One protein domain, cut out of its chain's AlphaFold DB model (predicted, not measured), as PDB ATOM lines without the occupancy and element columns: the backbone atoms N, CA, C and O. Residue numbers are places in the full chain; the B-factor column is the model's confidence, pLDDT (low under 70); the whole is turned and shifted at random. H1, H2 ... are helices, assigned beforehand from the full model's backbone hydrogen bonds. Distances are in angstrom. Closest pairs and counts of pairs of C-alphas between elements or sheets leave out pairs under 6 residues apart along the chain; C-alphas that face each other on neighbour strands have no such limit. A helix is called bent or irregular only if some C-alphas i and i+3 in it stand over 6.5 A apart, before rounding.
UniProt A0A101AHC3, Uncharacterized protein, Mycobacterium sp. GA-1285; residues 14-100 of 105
ATOM      1  N   LEU A  14     246.333 198.380 222.707       83.31
ATOM      2  CA  LEU A  14     245.627 198.733 223.947       83.31
ATOM      3  C   LEU A  14     246.494 198.497 225.194       83.31
ATOM      4  O   LEU A  14     246.524 199.337 226.095       83.31
ATOM      5  N   ASP A  15     247.248 197.397 225.232       87.00
ATOM      6  CA  ASP A  15     248.177 197.109 226.329       87.00
ATOM      7  C   ASP A  15     249.309 198.148 226.418       87.00
ATOM      8  O   ASP A  15     249.685 198.577 227.516       87.00
ATOM      9  N   GLU A  16     249.825 198.601 225.271       90.50
ATOM     10  CA  GLU A  16     250.829 199.666 225.197       90.50
ATOM     11  C   GLU A  16     250.291 201.017 225.689       90.50
ATOM     12  O   GLU A  16     250.991 201.718 226.431       90.50
ATOM     13  N   VAL A  17     249.047 201.364 225.335       91.38
ATOM     14  CA  VAL A  17     248.368 202.580 225.815       91.38
ATOM     15  C   VAL A  17     248.202 202.535 227.334       91.38
ATOM     16  O   VAL A  17     248.652 203.455 228.017       91.38
ATOM     17  N   HIS A  18     247.681 201.439 227.889       90.06
ATOM     18  CA  HIS A  18     247.533 201.297 229.339       90.06
ATOM     19  C   HIS A  18     248.875 201.381 230.081       90.06
ATOM     20  O   HIS A  18     248.968 201.988 231.150       90.06
ATOM     21  N   GLU A  19     249.945 200.789 229.544       92.81
ATOM     22  CA  GLU A  19     251.270 200.894 230.159       92.81
ATOM     23  C   GLU A  19     251.839 202.318 230.058       92.81
ATOM     24  O   GLU A  19     252.501 202.794 230.987       92.81
ATOM     25  N   ALA A  20     251.581 203.033 228.962       93.69
ATOM     26  CA  ALA A  20     251.945 204.442 228.833       93.69
ATOM     27  C   ALA A  20     251.199 205.318 229.852       93.69
ATOM     28  O   ALA A  20     251.832 206.129 230.535       93.69
ATOM     29  N   GLU A  21     249.897 205.108 230.030       92.62
ATOM     30  CA  GLU A  21     249.074 205.817 231.015       92.62
ATOM     31  C   GLU A  21     249.540 205.550 232.446       92.62
ATOM     32  O   GLU A  21     249.745 206.495 233.215       92.62
ATOM     33  N   ARG A  22     249.818 204.285 232.794       92.62
ATOM     34  CA  ARG A  22     250.385 203.920 234.101       92.62
ATOM     35  C   ARG A  22     251.720 204.614 234.353       92.62
ATOM     36  O   ARG A  22     251.952 205.133 235.448       92.62
ATOM     37  N   ARG A  23     252.613 204.648 233.359       94.50
ATOM     38  CA  ARG A  23     253.904 205.343 233.480       94.50
ATOM     39  C   ARG A  23     253.720 206.851 233.639       94.50
ATOM     40  O   ARG A  23     254.401 207.447 234.477       94.50
ATOM     41  N   ALA A  24     252.789 207.450 232.901       93.44
ATOM     42  CA  ALA A  24     252.458 208.868 233.007       93.44
ATOM     43  C   ALA A  24     251.857 209.219 234.378       93.44
ATOM     44  O   ALA A  24     252.232 210.231 234.968       93.44
ATOM     45  N   ALA A  25     250.971 208.380 234.922       90.62
ATOM     46  CA  ALA A  25     250.413 208.548 236.263       90.62
ATOM     47  C   ALA A  25     251.511 208.511 237.338       90.62
ATOM     48  O   ALA A  25     251.646 209.453 238.117       90.62
ATOM     49  N   ARG A  26     252.392 207.501 237.306       92.94
ATOM     50  CA  ARG A  26     253.536 207.411 238.234       92.94
ATOM     51  C   ARG A  26     254.504 208.589 238.098       92.94
ATOM     52  O   ARG A  26     255.124 209.004 239.073       92.94
ATOM     53  N   ALA A  27     254.693 209.118 236.887       93.56
ATOM     54  CA  ALA A  27     255.533 210.295 236.674       93.56
ATOM     55  C   ALA A  27     254.917 211.556 237.298       93.56
ATOM     56  O   ALA A  27     255.638 212.308 237.954       93.56
ATOM     57  N   ARG A  28     253.599 211.750 237.147       92.00
ATOM     58  CA  ARG A  28     252.846 212.844 237.782       92.00
ATOM     59  C   ARG A  28     252.908 212.766 239.306       92.00
ATOM     60  O   ARG A  28     253.260 213.754 239.939       92.00
ATOM     61  N   GLU A  29     252.688 211.582 239.873       93.50
ATOM     62  CA  GLU A  29     252.790 211.335 241.317       93.50
ATOM     63  C   GLU A  29     254.179 211.706 241.861       93.50
ATOM     64  O   GLU A  29     254.309 212.474 242.817       93.50
ATOM     65  N   ARG A  30     255.252 211.238 241.205       95.12
ATOM     66  CA  ARG A  30     256.625 211.605 241.591       95.12
ATOM     67  C   ARG A  30     256.862 213.111 241.513       95.12
ATOM     68  O   ARG A  30     257.450 213.680 242.433       95.12
ATOM     69  N   ALA A  31     256.415 213.757 240.437       95.06
ATOM     70  CA  ALA A  31     256.558 215.200 240.270       95.06
ATOM     71  C   ALA A  31     255.818 215.973 241.374       95.06
ATOM     72  O   ALA A  31     256.370 216.930 241.918       95.06
ATOM     73  N   ALA A  32     254.626 215.521 241.763       95.31
ATOM     74  CA  ALA A  32     253.872 216.110 242.859       95.31
ATOM     75  C   ALA A  32     254.596 215.971 244.207       95.31
ATOM     76  O   ALA A  32     254.723 216.947 244.941       95.31
ATOM     77  N   HIS A  33     255.165 214.807 244.528       96.25
ATOM     78  CA  HIS A  33     255.945 214.656 245.763       96.25
ATOM     79  C   HIS A  33     257.186 215.558 245.808       96.25
ATOM     80  O   HIS A  33     257.509 216.126 246.860       96.25
ATOM     81  N   VAL A  34     257.870 215.731 244.673       97.12
ATOM     82  CA  VAL A  34     258.983 216.685 244.555       97.12
ATOM     83  C   VAL A  34     258.483 218.116 244.755       97.12
ATOM     84  O   VAL A  34     259.098 218.876 245.504       97.12
ATOM     85  N   GLY A  35     257.346 218.476 244.158       97.25
ATOM     86  CA  GLY A  35     256.728 219.788 244.333       97.25
ATOM     87  C   GLY A  35     256.335 220.079 245.785       97.25
ATOM     88  O   GLY A  35     256.684 221.139 246.300       97.25
ATOM     89  N   LEU A  36     255.736 219.121 246.500       98.06
ATOM     90  CA  LEU A  36     255.436 219.243 247.934       98.06
ATOM     91  C   LEU A  36     256.704 219.383 248.785       98.06
ATOM     92  O   LEU A  36     256.731 220.126 249.769       98.06
ATOM     93  N   SER A  37     257.774 218.684 248.411       98.12
ATOM     94  CA  SER A  37     259.067 218.804 249.089       98.12
ATOM     95  C   SER A  37     259.689 220.186 248.871       98.12
ATOM     96  O   SER A  37     260.217 220.776 249.817       98.12
ATOM     97  N   ALA A  38     259.571 220.733 247.657       98.25
ATOM     98  CA  ALA A  38     259.980 222.098 247.346       98.25
ATOM     99  C   ALA A  38     259.150 223.128 248.126       98.25
ATOM    100  O   ALA A  38     259.733 224.034 248.713       98.25
ATOM    101  N   ALA A  39     257.827 222.943 248.232       98.62
ATOM    102  CA  ALA A  39     256.961 223.805 249.036       98.62
ATOM    103  C   ALA A  39     257.450 223.906 250.489       98.62
ATOM    104  O   ALA A  39     257.702 225.001 250.983       98.62
ATOM    105  N   LYS A  40     257.710 222.760 251.135       98.50
ATOM    106  CA  LYS A  40     258.271 222.719 252.498       98.50
ATOM    107  C   LYS A  40     259.630 223.410 252.605       98.50
ATOM    108  O   LYS A  40     260.004 223.871 253.681       98.50
ATOM    109  N   SER A  41     260.418 223.415 251.531       98.69
ATOM    110  CA  SER A  41     261.706 224.106 251.513       98.69
ATOM    111  C   SER A  41     261.537 225.619 251.493       98.69
ATOM    112  O   SER A  41     262.199 226.293 252.278       98.69
ATOM    113  N   PHE A  42     260.626 226.128 250.664       98.69
ATOM    114  CA  PHE A  42     260.289 227.548 250.635       98.69
ATOM    115  C   PHE A  42     259.734 228.019 251.983       98.69
ATOM    116  O   PHE A  42     260.193 229.022 252.504       98.69
ATOM    117  N   GLU A  43     258.874 227.245 252.650       98.75
ATOM    118  CA  GLU A  43     258.389 227.607 253.995       98.75
ATOM    119  C   GLU A  43     259.506 227.732 255.033       98.75
ATOM    120  O   GLU A  43     259.506 228.644 255.860       98.75
ATOM    121  N   ARG A  44     260.477 226.813 255.000       98.81
ATOM    122  CA  ARG A  44     261.644 226.901 255.886       98.81
ATOM    123  C   ARG A  44     262.499 228.122 255.566       98.81
ATOM    124  O   ARG A  44     263.073 228.693 256.487       98.81
ATOM    125  N   SER A  45     262.612 228.476 254.289       98.69
ATOM    126  CA  SER A  45     263.332 229.663 253.837       98.69
ATOM    127  C   SER A  45     262.626 230.941 254.307       98.69
ATOM    128  O   SER A  45     263.250 231.741 255.002       98.69
ATOM    129  N   ALA A  46     261.306 231.038 254.120       98.75
ATOM    130  CA  ALA A  46     260.487 232.140 254.621       98.75
ATOM    131  C   ALA A  46     260.666 232.366 256.128       98.75
ATOM    132  O   ALA A  46     260.940 233.480 256.563       98.75
ATOM    133  N   LYS A  47     260.609 231.290 256.927       98.75
ATOM    134  CA  LYS A  47     260.819 231.368 258.381       98.75
ATOM    135  C   LYS A  47     262.185 231.952 258.745       98.75
ATOM    136  O   LYS A  47     262.288 232.736 259.680       98.75
ATOM    137  N   ARG A  48     263.241 231.573 258.020       98.75
ATOM    138  CA  ARG A  48     264.598 232.098 258.253       98.75
ATOM    139  C   ARG A  48     264.704 233.570 257.877       98.75
ATOM    140  O   ARG A  48     265.409 234.314 258.551       98.75
ATOM    141  N   HIS A  49     264.022 233.977 256.811       98.69
ATOM    142  CA  HIS A  49     263.927 235.378 256.439       98.69
ATOM    143  C   HIS A  49     263.221 236.199 257.526       98.69
ATOM    144  O   HIS A  49     263.779 237.206 257.954       98.69
ATOM    145  N   ASP A  50     262.091 235.732 258.066       98.62
ATOM    146  CA  ASP A  50     261.439 236.391 259.210       98.62
ATOM    147  C   ASP A  50     262.367 236.488 260.430       98.62
ATOM    148  O   ASP A  50     262.531 237.563 261.002       98.62
ATOM    149  N   GLU A  51     263.020 235.382 260.807       98.62
ATOM    150  CA  GLU A  51     263.935 235.341 261.957       98.62
ATOM    151  C   GLU A  51     265.093 236.349 261.809       98.62
ATOM    152  O   GLU A  51     265.510 236.992 262.781       98.62
ATOM    153  N   LEU A  52     265.607 236.528 260.588       98.06
ATOM    154  CA  LEU A  52     266.658 237.502 260.301       98.06
ATOM    155  C   LEU A  52     266.125 238.942 260.300       98.06
ATOM    156  O   LEU A  52     266.779 239.829 260.855       98.06
ATOM    157  N   ALA A  53     264.928 239.169 259.754       98.19
ATOM    158  CA  ALA A  53     264.259 240.465 259.811       98.19
ATOM    159  C   ALA A  53     264.030 240.916 261.261       98.19
ATOM    160  O   ALA A  53     264.273 242.081 261.587       98.19
ATOM    161  N   ASP A  54     263.607 239.999 262.132       98.12
ATOM    162  CA  ASP A  54     263.392 240.258 263.554       98.12
ATOM    163  C   ASP A  54     264.716 240.529 264.281       98.12
ATOM    164  O   ASP A  54     264.808 241.469 265.068       98.12
ATOM    165  N   THR A  55     265.783 239.794 263.953       97.31
ATOM    166  CA  THR A  55     267.130 240.040 264.505       97.31
ATOM    167  C   THR A  55     267.650 241.442 264.157       97.31
ATOM    168  O   THR A  55     268.289 242.111 264.978       97.31
ATOM    169  N   GLN A  56     267.369 241.925 262.946       95.62
ATOM    170  CA  GLN A  56     267.746 243.274 262.522       95.62
ATOM    171  C   GLN A  56     266.920 244.348 263.240       95.62
ATOM    172  O   GLN A  56     267.484 245.338 263.704       95.62
ATOM    173  N   GLN A  57     265.621 244.120 263.449       97.06
ATOM    174  CA  GLN A  57     264.786 245.010 264.267       97.06
ATOM    175  C   GLN A  57     265.246 245.045 265.731       97.06
ATOM    176  O   GLN A  57     265.332 246.111 266.340       97.06
ATOM    177  N   ASP A  58     265.617 243.901 266.303       97.06
ATOM    178  CA  ASP A  58     266.228 243.814 267.632       97.06
ATOM    179  C   ASP A  58     267.506 244.641 267.738       97.06
ATOM    180  O   ASP A  58     267.734 245.308 268.748       97.06
ATOM    181  N   SER A  59     268.326 244.617 266.690       94.75
ATOM    182  CA  SER A  59     269.571 245.379 266.621       94.75
ATOM    183  C   SER A  59     269.314 246.887 266.670       94.75
ATOM    184  O   SER A  59     269.986 247.592 267.427       94.75
ATOM    185  N   ILE A  60     268.286 247.367 265.958       94.62
ATOM    186  CA  ILE A  60     267.829 248.767 266.020       94.62
ATOM    187  C   ILE A  60     267.368 249.108 267.441       94.62
ATOM    188  O   ILE A  60     267.821 250.095 268.019       94.62
ATOM    189  N   ARG A  61     266.520 248.264 268.047       94.88
ATOM    190  CA  ARG A  61     265.990 248.479 269.409       94.88
ATOM    191  C   ARG A  61     267.080 248.543 270.479       94.88
ATOM    192  O   ARG A  61     266.906 249.218 271.488       94.88
ATOM    193  N   ARG A  62     268.201 247.850 270.265       95.75
ATOM    194  CA  ARG A  62     269.374 247.859 271.154       95.75
ATOM    195  C   ARG A  62     270.326 249.032 270.896       95.75
ATOM    196  O   ARG A  62     271.334 249.137 271.588       95.75
ATOM    197  N   GLY A  63     270.021 249.902 269.932       94.31
ATOM    198  CA  GLY A  63     270.831 251.076 269.611       94.31
ATOM    199  C   GLY A  63     272.123 250.746 268.866       94.31
ATOM    200  O   GLY A  63     273.107 251.469 269.017       94.31
ATOM    201  N   MET A  64     272.154 249.652 268.093       91.56
ATOM    202  CA  MET A  64     273.306 249.378 267.232       91.56
ATOM    203  C   MET A  64     273.473 250.489 266.178       91.56
ATOM    204  O   MET A  64     272.471 251.045 265.717       91.56
ATOM    205  N   PRO A  65     274.717 250.825 265.784       87.88
ATOM    206  CA  PRO A  65     274.971 251.824 264.747       87.88
ATOM    207  C   PRO A  65     274.272 251.494 263.415       87.88
ATOM    208  O   PRO A  65     274.046 250.323 263.111       87.88
ATOM    209  N   ALA A  66     274.001 252.528 262.609       87.88
ATOM    210  CA  ALA A  66     273.347 252.446 261.293       87.88
ATOM    211  C   ALA A  66     271.947 251.780 261.312       87.88
ATOM    212  O   ALA A  66     271.725 250.762 260.644       87.88
ATOM    213  N   PRO A  67     270.981 252.317 262.087       91.31
ATOM    214  CA  PRO A  67     269.625 251.772 262.163       91.31
ATOM    215  C   PRO A  67     268.916 251.712 260.802       91.31
ATOM    216  O   PRO A  67     268.179 250.764 260.555       91.31
ATOM    217  N   GLU A  68     269.193 252.653 259.901       94.88
ATOM    218  CA  GLU A  68     268.629 252.722 258.553       94.88
ATOM    219  C   GLU A  68     268.989 251.503 257.689       94.88
ATOM    220  O   GLU A  68     268.148 250.989 256.954       94.88
ATOM    221  N   VAL A  69     270.212 250.975 257.826       93.94
ATOM    222  CA  VAL A  69     270.656 249.774 257.097       93.94
ATOM    223  C   VAL A  69     269.935 248.534 257.623       93.94
ATOM    224  O   VAL A  69     269.511 247.674 256.849       93.94
ATOM    225  N   ASN A  70     269.774 248.446 258.944       93.50
ATOM    226  CA  ASN A  70     269.040 247.351 259.570       93.50
ATOM    227  C   ASN A  70     267.546 247.410 259.234       93.50
ATOM    228  O   ASN A  70     266.930 246.366 259.039       93.50
ATOM    229  N   GLU A  71     266.965 248.606 259.138       96.56
ATOM    230  CA  GLU A  71     265.558 248.787 258.784       96.56
ATOM    231  C   GLU A  71     265.306 248.360 257.337       96.56
ATOM    232  O   GLU A  71     264.433 247.530 257.077       96.56
ATOM    233  N   GLU A  72     266.136 248.841 256.408       97.25
ATOM    234  CA  GLU A  72     266.042 248.487 254.995       97.25
ATOM    235  C   GLU A  72     266.269 246.983 254.772       97.25
ATOM    236  O   GLU A  72     265.514 246.328 254.052       97.25
ATOM    237  N   SER A  73     267.283 246.399 255.415       96.25
ATOM    238  CA  SER A  73     267.530 244.961 255.305       96.25
ATOM    239  C   SER A  73     266.403 244.132 255.926       96.25
ATOM    240  O   SER A  73     266.068 243.078 255.382       96.25
ATOM    241  N   SER A  74     265.792 244.605 257.017       97.62
ATOM    242  CA  SER A  74     264.682 243.909 257.671       97.62
ATOM    243  C   SER A  74     263.466 243.876 256.752       97.62
ATOM    244  O   SER A  74     262.852 242.822 256.579       97.62
ATOM    245  N   ALA A  75     263.170 245.000 256.091       98.25
ATOM    246  CA  ALA A  75     262.113 245.083 255.091       98.25
ATOM    247  C   ALA A  75     262.347 244.100 253.931       98.25
ATOM    248  O   ALA A  75     261.445 243.329 253.605       98.25
ATOM    249  N   ARG A  76     263.569 244.039 253.380       98.38
ATOM    250  CA  ARG A  76     263.921 243.086 252.309       98.38
ATOM    251  C   ARG A  76     263.738 241.630 252.726       98.38
ATOM    252  O   ARG A  76     263.300 240.807 251.931       98.38
ATOM    253  N   HIS A  77     264.082 241.285 253.965       98.62
ATOM    254  CA  HIS A  77     263.855 239.929 254.452       98.62
ATOM    255  C   HIS A  77     262.368 239.615 254.611       98.62
ATOM    256  O   HIS A  77     261.959 238.516 254.255       98.62
ATOM    257  N   ARG A  78     261.541 240.560 255.069       98.50
ATOM    258  CA  ARG A  78     260.084 240.346 255.108       98.50
ATOM    259  C   ARG A  78     259.503 240.136 253.710       98.50
ATOM    260  O   ARG A  78     258.729 239.206 253.525       98.50
ATOM    261  N   GLU A  79     259.937 240.930 252.733       98.75
ATOM    262  CA  GLU A  79     259.546 240.760 251.330       98.75
ATOM    263  C   GLU A  79     259.933 239.370 250.802       98.75
ATOM    264  O   GLU A  79     259.079 238.636 250.308       98.75
ATOM    265  N   ALA A  80     261.183 238.945 251.010       98.56
ATOM    266  CA  ALA A  80     261.636 237.610 250.618       98.56
ATOM    267  C   ALA A  80     260.850 236.484 251.319       98.56
ATOM    268  O   ALA A  80     260.550 235.456 250.710       98.56
ATOM    269  N   ALA A  81     260.478 236.668 252.592       98.75
ATOM    270  CA  ALA A  81     259.643 235.709 253.309       98.75
ATOM    271  C   ALA A  81     258.246 235.582 252.682       98.75
ATOM    272  O   ALA A  81     257.730 234.470 252.553       98.75
ATOM    273  N   ASP A  82     257.639 236.696 252.273       98.75
ATOM    274  CA  ASP A  82     256.341 236.707 251.596       98.75
ATOM    275  C   ASP A  82     256.404 236.049 250.214       98.75
ATOM    276  O   ASP A  82     255.533 235.238 249.875       98.75
ATOM    277  N   GLU A  83     257.460 236.316 249.444       98.75
ATOM    278  CA  GLU A  83     257.710 235.648 248.166       98.75
ATOM    279  C   GLU A  83     257.855 234.130 248.339       98.75
ATOM    280  O   GLU A  83     257.203 233.355 247.633       98.75
ATOM    281  N   ASP A  84     258.641 233.686 249.322       98.81
ATOM    282  CA  ASP A  84     258.824 232.268 249.618       98.81
ATOM    283  C   ASP A  84     257.513 231.602 250.064       98.81
ATOM    284  O   ASP A  84     257.190 230.497 249.615       98.81
ATOM    285  N   ARG A  85     256.695 232.266 250.894       98.69
ATOM    286  CA  ARG A  85     255.355 231.762 251.256       98.69
ATOM    287  C   ARG A  85     254.463 231.623 250.026       98.69
ATOM    288  O   ARG A  85     253.765 230.615 249.882       98.69
ATOM    289  N   HIS A  86     254.504 232.596 249.117       98.62
ATOM    290  CA  HIS A  86     253.745 232.545 247.874       98.62
ATOM    291  C   HIS A  86     254.201 231.383 246.977       98.62
ATOM    292  O   HIS A  86     253.373 230.621 246.466       98.62
ATOM    293  N   LEU A  87     255.513 231.185 246.824       98.56
ATOM    294  CA  LEU A  87     256.078 230.057 246.081       98.56
ATOM    295  C   LEU A  87     255.717 228.712 246.720       98.56
ATOM    296  O   LEU A  87     255.369 227.770 246.000       98.56
ATOM    297  N   ALA A  88     255.748 228.624 248.051       98.62
ATOM    298  CA  ALA A  88     255.328 227.437 248.782       98.62
ATOM    299  C   ALA A  88     253.869 227.079 248.486       98.62
ATOM    300  O   ALA A  88     253.578 225.926 248.154       98.62
ATOM    301  N   GLN A  89     252.966 228.063 248.546       98.44
ATOM    302  CA  GLN A  89     251.549 227.845 248.261       98.44
ATOM    303  C   GLN A  89     251.338 227.382 246.821       98.44
ATOM    304  O   GLN A  89     250.740 226.335 246.593       98.44
ATOM    305  N   ARG A  90     251.942 228.075 245.849       98.00
ATOM    306  CA  ARG A  90     251.856 227.677 244.438       98.00
ATOM    307  C   ARG A  90     252.347 226.254 244.198       98.00
ATOM    308  O   ARG A  90     251.781 225.538 243.374       98.00
ATOM    309  N   LYS A  91     253.415 225.835 244.884       97.44
ATOM    310  CA  LYS A  91     253.927 224.466 244.776       97.44
ATOM    311  C   LYS A  91     252.983 223.441 245.386       97.44
ATOM    312  O   LYS A  91     252.879 222.358 244.812       97.44
ATOM    313  N   ARG A  92     252.285 223.762 246.477       97.31
ATOM    314  CA  ARG A  92     251.221 222.904 247.013       97.31
ATOM    315  C   ARG A  92     250.075 222.762 246.028       97.31
ATOM    316  O   ARG A  92     249.825 221.639 245.606       97.31
ATOM    317  N   ASP A  93     249.517 223.871 245.551       95.75
ATOM    318  CA  ASP A  93     248.383 223.861 244.618       95.75
ATOM    319  C   ASP A  93     248.692 223.029 243.358       95.75
ATOM    320  O   ASP A  93     247.916 222.164 242.952       95.75
ATOM    321  N   GLN A  94     249.876 223.232 242.763       92.94
ATOM    322  CA  GLN A  94     250.327 222.475 241.586       92.94
ATOM    323  C   GLN A  94     250.507 220.979 241.869       92.94
ATOM    324  O   GLN A  94     250.234 220.146 241.006       92.94
ATOM    325  N   SER A  95     251.009 220.634 243.053       93.94
ATOM    326  CA  SER A  95     251.311 219.245 243.405       93.94
ATOM    327  C   SER A  95     250.057 218.477 243.800       93.94
ATOM    328  O   SER A  95     249.887 217.336 243.387       93.94
ATOM    329  N   GLU A  96     249.157 219.102 244.552       92.31
ATOM    330  CA  GLU A  96     247.867 218.526 244.938       92.31
ATOM    331  C   GLU A  96     246.981 218.280 243.710       92.31
ATOM    332  O   GLU A  96     246.371 217.215 243.592       92.31
ATOM    333  N   ALA A  97     247.007 219.188 242.728       87.50
ATOM    334  CA  ALA A  97     246.378 218.960 241.428       87.50
ATOM    335  C   ALA A  97     246.973 217.742 240.690       87.50
ATOM    336  O   ALA A  97     246.248 217.010 240.025       87.50
ATOM    337  N   GLY A  98     248.280 217.494 240.831       78.94
ATOM    338  CA  GLY A  98     248.956 216.329 240.249       78.94
ATOM    339  C   GLY A  98     248.667 214.995 240.950       78.94
ATOM    340  O   GLY A  98     248.859 213.948 240.332       78.94
ATOM    341  N   LEU A  99     248.219 215.028 242.212       82.75
ATOM    342  CA  LEU A  99     247.814 213.850 243.000       82.75
ATOM    343  C   LEU A  99     246.312 213.570 242.928       82.75
ATOM    344  O   LEU A  99     245.876 212.470 243.266       82.75
ATOM    345  N   SER A 100     245.521 214.555 242.509       78.31
ATOM    346  CA  SER A 100     244.087 214.383 242.323       78.31
ATOM    347  C   SER A 100     243.841 213.459 241.125       78.31
ATOM    348  O   SER A 100     244.406 213.703 240.053       78.31
TER     349      SER A 100
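Overview. This is residues 14 to 100 of the 105 residues of an uncharacterized protein of Mycobacterium sp. GA-1285 (UniProt A0A101AHC3). Picture a long helical hairpin: the long helix H1 runs the length of a rod, the chain turns at one end, and the shorter helix H2 folds back beside it, crossing it at a small angle. The far end of H1, residues 14 to 24, sticks out beyond H2 as a single bare helix. The printed part has 87 residues with two named helices, H1 then H2, and no named strand; the class is all helix. It is extended, with a radius of gyration of the C-alphas of 20.6 A, and the C-alphas span 74 by 15 by 13 A.

Along the chain. Find C-alpha 14 at (245.627, 198.733, 223.947); there H1 begins, and its residues 14 to 61 run 70.4 A from first to last C-alpha, to C-alpha 61 at (265.990, 248.479, 269.409). Pass the five residues 62 to 66, and H2 begins at Pro 67. Its residues 67 to 99 run 47.8 A, to C-alpha 99 at (247.814, 213.850, 243.000). Neither helix is bent.

Arrangement. Start from H1 and look across to H2: the two touch, with 74 pairs of C-alphas within 8 A. Look at Ala 46 and Ala 81, where the closest C-alphas of the two helices are 3.9 A apart. Their lines stand at a shallow tilt of 18 degrees, and they run opposite ways. Together they form a helical hairpin, joined by a tight link. In both H1 and H2, every O i to N i+4 pair is within hydrogen-bond range.

Size, cuts and confidence. Look from Leu 14 to Gly 63 for the two C-alphas farthest apart, 73.9 A. Without residues 14 to 24, which stand free, the body spans 58 by 13 by 12 A. The printed part has no cut and no long link. In the B-factor column you will find a mean pLDDT of the printed part of 95.1, and no printed residue is under 70.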